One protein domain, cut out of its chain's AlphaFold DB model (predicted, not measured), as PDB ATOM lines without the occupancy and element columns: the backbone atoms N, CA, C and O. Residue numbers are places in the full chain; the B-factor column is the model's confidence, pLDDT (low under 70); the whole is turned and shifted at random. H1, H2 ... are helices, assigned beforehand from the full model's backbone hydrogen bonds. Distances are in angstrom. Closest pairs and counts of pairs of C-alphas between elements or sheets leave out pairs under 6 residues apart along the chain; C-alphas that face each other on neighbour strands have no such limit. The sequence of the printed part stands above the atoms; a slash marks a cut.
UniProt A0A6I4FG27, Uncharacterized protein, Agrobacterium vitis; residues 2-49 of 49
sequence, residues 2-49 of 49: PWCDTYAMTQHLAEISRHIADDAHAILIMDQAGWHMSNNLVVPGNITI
ATOM      1  N   PRO A   2     262.452 293.690 226.807       69.75
ATOM      2  CA  PRO A   2     261.153 294.080 227.369       69.75
ATOM      3  C   PRO A   2     261.213 294.592 228.823       69.75
ATOM      4  O   PRO A   2     260.168 294.914 229.375       69.75
ATOM      5  N   TRP A   3     262.397 294.660 229.447       70.81
ATOM      6  CA  TRP A   3     262.556 295.024 230.861       70.81
ATOM      7  C   TRP A   3     263.325 296.333 231.044       70.81
ATOM      8  O   TRP A   3     264.315 296.588 230.359       70.81
ATOM      9  N   CYS A   4     262.856 297.133 232.000       73.38
ATOM     10  CA  CYS A   4     263.471 298.371 232.468       73.38
ATOM     11  C   CYS A   4     264.375 298.075 233.681       73.38
ATOM     12  O   CYS A   4     264.012 298.370 234.818       73.38
ATOM     13  N   ASP A   5     265.521 297.430 233.453       82.31
ATOM     14  CA  ASP A   5     266.542 297.206 234.487       82.31
ATOM     15  C   ASP A   5     267.807 298.040 234.238       82.31
ATOM     16  O   ASP A   5     268.053 298.529 233.134       82.31
ATOM     17  N   THR A   6     268.648 298.214 235.261       84.25
ATOM     18  CA  THR A   6     269.844 299.071 235.184       84.25
ATOM     19  C   THR A   6     270.764 298.741 234.006       84.25
ATOM     20  O   THR A   6     271.361 299.652 233.424       84.25
ATOM     21  N   TYR A   7     270.860 297.467 233.620       87.00
ATOM     22  CA  TYR A   7     271.648 297.058 232.463       87.00
ATOM     23  C   TYR A   7     271.019 297.577 231.166       87.00
ATOM     24  O   TYR A   7     271.700 298.240 230.380       87.00
ATOM     25  N   ALA A   8     269.719 297.351 230.971       87.88
ATOM     26  CA  ALA A   8     268.985 297.824 229.804       87.88
ATOM     27  C   ALA A   8     269.047 299.355 229.666       87.88
ATOM     28  O   ALA A   8     269.302 299.850 228.566       87.88
ATOM     29  N   MET A   9     268.909 300.111 230.763       88.56
ATOM     30  CA  MET A   9     269.040 301.575 230.695       88.56
ATOM     31  C   MET A   9     270.451 302.044 230.409       88.56
ATOM     32  O   MET A   9     270.619 302.985 229.642       88.56
ATOM     33  N   THR A  10     271.461 301.380 230.961       89.62
ATOM     34  CA  THR A  10     272.853 301.701 230.637       89.62
ATOM     35  C   THR A  10     273.113 301.531 229.138       89.62
ATOM     36  O   THR A  10     273.692 302.413 228.506       89.62
ATOM     37  N   GLN A  11     272.632 300.435 228.538       92.50
ATOM     38  CA  GLN A  11     272.768 300.220 227.093       92.50
ATOM     39  C   GLN A  11     271.994 301.259 226.278       92.50
ATOM     40  O   GLN A  11     272.482 301.731 225.255       92.50
ATOM     41  N   HIS A  12     270.811 301.655 226.740       91.62
ATOM     42  CA  HIS A  12     270.011 302.665 226.061       91.62
ATOM     43  C   HIS A  12     270.642 304.062 226.113       91.62
ATOM     44  O   HIS A  12     270.703 304.735 225.089       91.62
ATOM     45  N   LEU A  13     271.169 304.486 227.266       92.81
ATOM     46  CA  LEU A  13     271.889 305.757 227.390       92.81
ATOM     47  C   LEU A  13     273.146 305.768 226.515       92.81
ATOM     48  O   LEU A  13     273.430 306.775 225.869       92.81
ATOM     49  N   ALA A  14     273.870 304.645 226.440       95.69
ATOM     50  CA  ALA A  14     275.004 304.502 225.529       95.69
ATOM     51  C   ALA A  14     274.583 304.635 224.055       95.69
ATOM     52  O   ALA A  14     275.305 305.242 223.270       95.69
ATOM     53  N   GLU A  15     273.416 304.110 223.675       96.56
ATOM     54  CA  GLU A  15     272.877 304.263 222.321       96.56
ATOM     55  C   GLU A  15     272.502 305.715 222.006       96.56
ATOM     56  O   GLU A  15     272.872 306.231 220.953       96.56
ATOM     57  N   ILE A  16     271.823 306.398 222.934       95.81
ATOM     58  CA  ILE A  16     271.499 307.825 222.795       95.81
ATOM     59  C   ILE A  16     272.786 308.634 222.634       95.81
ATOM     60  O   ILE A  16     272.891 309.444 221.718       95.81
ATOM     61  N   SER A  17     273.786 308.373 223.479       96.94
ATOM     62  CA  SER A  17     275.060 309.095 223.491       96.94
ATOM     63  C   SER A  17     275.791 309.056 222.147       96.94
ATOM     64  O   SER A  17     276.360 310.070 221.753       96.94
ATOM     65  N   ARG A  18     275.715 307.942 221.403       97.38
ATOM     66  CA  ARG A  18     276.319 307.813 220.059       97.38
ATOM     67  C   ARG A  18     275.637 308.657 218.982       97.38
ATOM     68  O   ARG A  18     276.225 308.859 217.925       97.38
ATOM     69  N   HIS A  19     274.407 309.105 219.222       97.75
ATOM     70  CA  HIS A  19     273.636 309.919 218.280       97.75
ATOM     71  C   HIS A  19     273.680 311.416 218.612       97.75
ATOM     72  O   HIS A  19     273.146 312.230 217.857       97.75
ATOM     73  N   ILE A  20     274.305 311.792 219.730       97.69
ATOM     74  CA  ILE A  20     274.571 313.189 220.065       97.69
ATOM     75  C   ILE A  20     275.729 313.665 219.183       97.69
ATOM     76  O   ILE A  20     276.742 312.981 219.070       97.69
ATOM     77  N   ALA A  21     275.565 314.821 218.539       97.69
ATOM     78  CA  ALA A  21     276.621 315.419 217.727       97.69
ATOM     79  C   ALA A  21     277.866 315.742 218.574       97.69
ATOM     80  O   ALA A  21     277.741 316.052 219.757       97.69
ATOM     81  N   ASP A  22     279.048 315.735 217.951       93.81
ATOM     82  CA  ASP A  22     280.342 315.868 218.643       93.81
ATOM     83  C   ASP A  22     280.481 317.133 219.522       93.81
ATOM     84  O   ASP A  22     281.228 317.112 220.495       93.81
ATOM     85  N   ASP A  23     279.752 318.214 219.211       95.94
ATOM     86  CA  ASP A  23     279.760 319.490 219.954       95.94
ATOM     87  C   ASP A  23     278.397 319.799 220.614       95.94
ATOM     88  O   ASP A  23     277.976 320.949 220.744       95.94
ATOM     89  N   ALA A  24     277.649 318.754 220.981       97.75
ATOM     90  CA  ALA A  24     276.345 318.867 221.623       97.75
ATOM     91  C   ALA A  24     276.287 318.124 222.965       97.75
ATOM     92  O   ALA A  24     277.008 317.160 223.213       97.75
ATOM     93  N   HIS A  25     275.366 318.565 223.825       97.62
ATOM     94  CA  HIS A  25     275.067 317.935 225.112       97.62
ATOM     95  C   HIS A  25     273.567 317.680 225.225       97.62
ATOM     96  O   HIS A  25     272.768 318.576 224.945       97.62
ATOM     97  N   ALA A  26     273.174 316.474 225.636       97.31
ATOM     98  CA  ALA A  26     271.764 316.133 225.787       97.31
ATOM     99  C   ALA A  26     271.289 316.274 227.235       97.31
ATOM    100  O   ALA A  26     271.979 315.893 228.182       97.31
ATOM    101  N   ILE A  27     270.060 316.766 227.385       95.31
ATOM    102  CA  ILE A  27     269.312 316.745 228.642       95.31
ATOM    103  C   ILE A  27     268.148 315.775 228.453       95.31
ATOM    104  O   ILE A  27     267.339 315.947 227.540       95.31
ATOM    105  N   LEU A  28     268.081 314.746 229.295       90.94
ATOM    106  CA  LEU A  28     267.060 313.707 229.254       90.94
ATOM    107  C   LEU A  28     266.168 313.819 230.482       90.94
ATOM    108  O   LEU A  28     266.646 313.740 231.600       90.94
ATOM    109  N   ILE A  29     264.859 313.942 230.278       88.06
ATOM    110  CA  ILE A  29     263.894 313.849 231.374       88.06
ATOM    111  C   ILE A  29     263.392 312.412 231.417       88.06
ATOM    112  O   ILE A  29     262.796 311.929 230.454       88.06
ATOM    113  N   MET A  30     263.642 311.733 232.531       82.00
ATOM    114  CA  MET A  30     263.167 310.374 232.768       82.00
ATOM    115  C   MET A  30     262.014 310.413 233.768       82.00
ATOM    116  O   MET A  30     262.187 310.840 234.906       82.00
ATOM    117  N   ASP A  31     260.832 309.967 233.343       75.88
ATOM    118  CA  ASP A  31     259.697 309.785 234.246       75.88
ATOM    119  C   ASP A  31     259.683 308.360 234.813       75.88
ATOM    120  O   ASP A  31     260.027 307.404 234.121       75.88
ATOM    121  N   GLN A  32     259.278 308.249 236.078       64.69
ATOM    122  CA  GLN A  32     259.045 307.010 236.825       64.69
ATOM    123  C   GLN A  32     260.134 305.941 236.738       64.69
ATOM    124  O   GLN A  32     260.179 305.080 235.858       64.69
ATOM    125  N   ALA A  33     261.019 305.972 237.734       63.19
ATOM    126  CA  ALA A  33     262.300 305.334 237.573       63.19
ATOM    127  C   ALA A  33     263.032 305.103 238.919       63.19
ATOM    128  O   ALA A  33     263.822 305.933 239.360       63.19
ATOM    129  N   GLY A  34     262.852 303.934 239.551       62.41
ATOM    130  CA  GLY A  34     263.544 303.553 240.805       62.41
ATOM    131  C   GLY A  34     265.080 303.422 240.715       62.41
ATOM    132  O   GLY A  34     265.766 303.357 241.730       62.41
ATOM    133  N   TRP A  35     265.644 303.430 239.508       64.12
ATOM    134  CA  TRP A  35     267.082 303.459 239.188       64.12
ATOM    135  C   TRP A  35     267.828 304.662 239.783       64.12
ATOM    136  O   TRP A  35     269.004 304.506 240.084       64.12
ATOM    137  N   HIS A  36     267.178 305.808 240.046       60.59
ATOM    138  CA  HIS A  36     267.819 306.912 240.786       60.59
ATOM    139  C   HIS A  36     268.230 306.519 242.218       60.59
ATOM    140  O   HIS A  36     269.075 307.174 242.816       60.59
ATOM    141  N   MET A  37     267.653 305.449 242.780       58.19
ATOM    142  CA  MET A  37     267.988 304.961 244.125       58.19
ATOM    143  C   MET A  37     269.155 303.963 244.132       58.19
ATOM    144  O   MET A  37     269.676 303.619 245.190       58.19
ATOM    145  N   SER A  38     269.570 303.487 242.957       61.84
ATOM    146  CA  SER A  38     270.656 302.532 242.774       61.84
ATOM    147  C   SER A  38     271.751 303.232 241.973       61.84
ATOM    148  O   SER A  38     271.633 303.350 240.758       61.84
ATOM    149  N   ASN A  39     272.844 303.642 242.628       63.94
ATOM    150  CA  ASN A  39     274.047 304.263 242.028       63.94
ATOM    151  C   ASN A  39     274.758 303.422 240.933       63.94
ATOM    152  O   ASN A  39     275.897 303.695 240.573       63.94
ATOM    153  N   ASN A  40     274.112 302.386 240.406       76.44
ATOM    154  CA  ASN A  40     274.639 301.469 239.406       76.44
ATOM    155  C   ASN A  40     274.326 301.898 237.961       76.44
ATOM    156  O   ASN A  40     274.759 301.221 237.032       76.44
ATOM    157  N   LEU A  41     273.545 302.966 237.747       84.81
ATOM    158  CA  LEU A  41     273.259 303.469 236.403       84.81
ATOM    159  C   LEU A  41     274.472 304.229 235.849       84.81
ATOM    160  O   LEU A  41     274.916 305.208 236.444       84.81
ATOM    161  N   VAL A  42     274.986 303.800 234.694       89.69
ATOM    162  CA  VAL A  42     276.112 304.473 234.032       89.69
ATOM    163  C   VAL A  42     275.577 305.528 233.068       89.69
ATOM    164  O   VAL A  42     274.955 305.196 232.058       89.69
ATOM    165  N   VAL A  43     275.839 306.796 233.377       91.44
ATOM    166  CA  VAL A  43     275.457 307.943 232.544       91.44
ATOM    167  C   VAL A  43     276.666 308.400 231.715       91.44
ATOM    168  O   VAL A  43     277.710 308.705 232.296       91.44
ATOM    169  N   PRO A  44     276.572 308.435 230.373       94.62
ATOM    170  CA  PRO A  44     277.618 308.983 229.510       94.62
ATOM    171  C   PRO A  44     277.890 310.468 229.786       94.62
ATOM    172  O   PRO A  44     276.975 311.224 230.090       94.62
ATOM    173  N   GLY A  45     279.142 310.909 229.628       96.00
ATOM    174  CA  GLY A  45     279.564 312.270 229.999       96.00
ATOM    175  C   GLY A  45     278.925 313.413 229.194       96.00
ATOM    176  O   GLY A  45     278.959 314.553 229.642       96.00
ATOM    177  N   ASN A  46     278.327 313.112 228.038       97.50
ATOM    178  CA  ASN A  46     277.605 314.057 227.176       97.50
ATOM    179  C   ASN A  46     276.079 314.055 227.406       97.50
ATOM    180  O   ASN A  46     275.315 314.543 226.569       97.50
ATOM    181  N   ILE A  47     275.627 313.468 228.519       95.75
ATOM    182  CA  ILE A  47     274.223 313.390 228.914       95.75
ATOM    183  C   ILE A  47     274.068 313.884 230.353       95.75
ATOM    184  O   ILE A  47     274.823 313.510 231.250       95.75
ATOM    185  N   THR A  48     273.033 314.683 230.587       93.12
ATOM    186  CA  THR A  48     272.488 314.962 231.920       93.12
ATOM    187  C   THR A  48     271.067 314.420 231.999       93.12
ATOM    188  O   THR A  48     270.313 314.533 231.032       93.12
ATOM    189  N   ILE A  49     270.728 313.814 233.137       88.25
ATOM    190  CA  ILE A  49     269.420 313.218 233.436       88.25
ATOM    191  C   ILE A  49     268.794 313.979 234.600       88.25
ATOM    192  O   ILE A  49     269.561 314.272 235.548       88.25
TER     193      ILE A  49
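AT A GLANCE: This is residues 2 to 49 of the 49 residues of an uncharacterized protein of Agrobacterium vitis (UniProt A0A6I4FG27). This domain has little regular structure: one long helix, H1, runs along its longest axis, and beside it the chain folds back in a loop that passes through the tiny helix H2, near the beginning of H1. The last stretch turns again, and residues 47 to 48 pair in parallel with residues 26 to 27. There are 48 residues printed, with H1 then H2 and no named strand; the class is all helix, with 18 residues in named elements. It is compact, radius of gyration of the C-alphas 10.9 A, and spans 31 by 18 by 17 A.

IN THESE COORDINATES: Find C-alpha 6 at (269.844, 299.071, 235.184); from there H1, residues 6 to 19, runs 20.4 A to C-alpha 19 at (273.636, 309.919, 218.280). H2, residues 34 to 37, ends at (267.988, 304.961, 244.125).

HOW THE PARTS SIT: Look at Thr 6 and Trp 35: their C-alphas, the closest of H1 and H2, are 6.6 A apart, and the helices are close but not clearly touching. In H1, 9 of 10 O i to N i+4 pairs are within hydrogen-bond range; H2 is too short for such a pair.

THE WHOLE: The C-alphas farthest apart, those of Pro 2 and Asp 23, are 32.4 A apart. The printed part has no cut. The link from H1 to H2, 14 residues, is long. Check the pLDDT column: residue 2 and residues 32 to 39 are under 70.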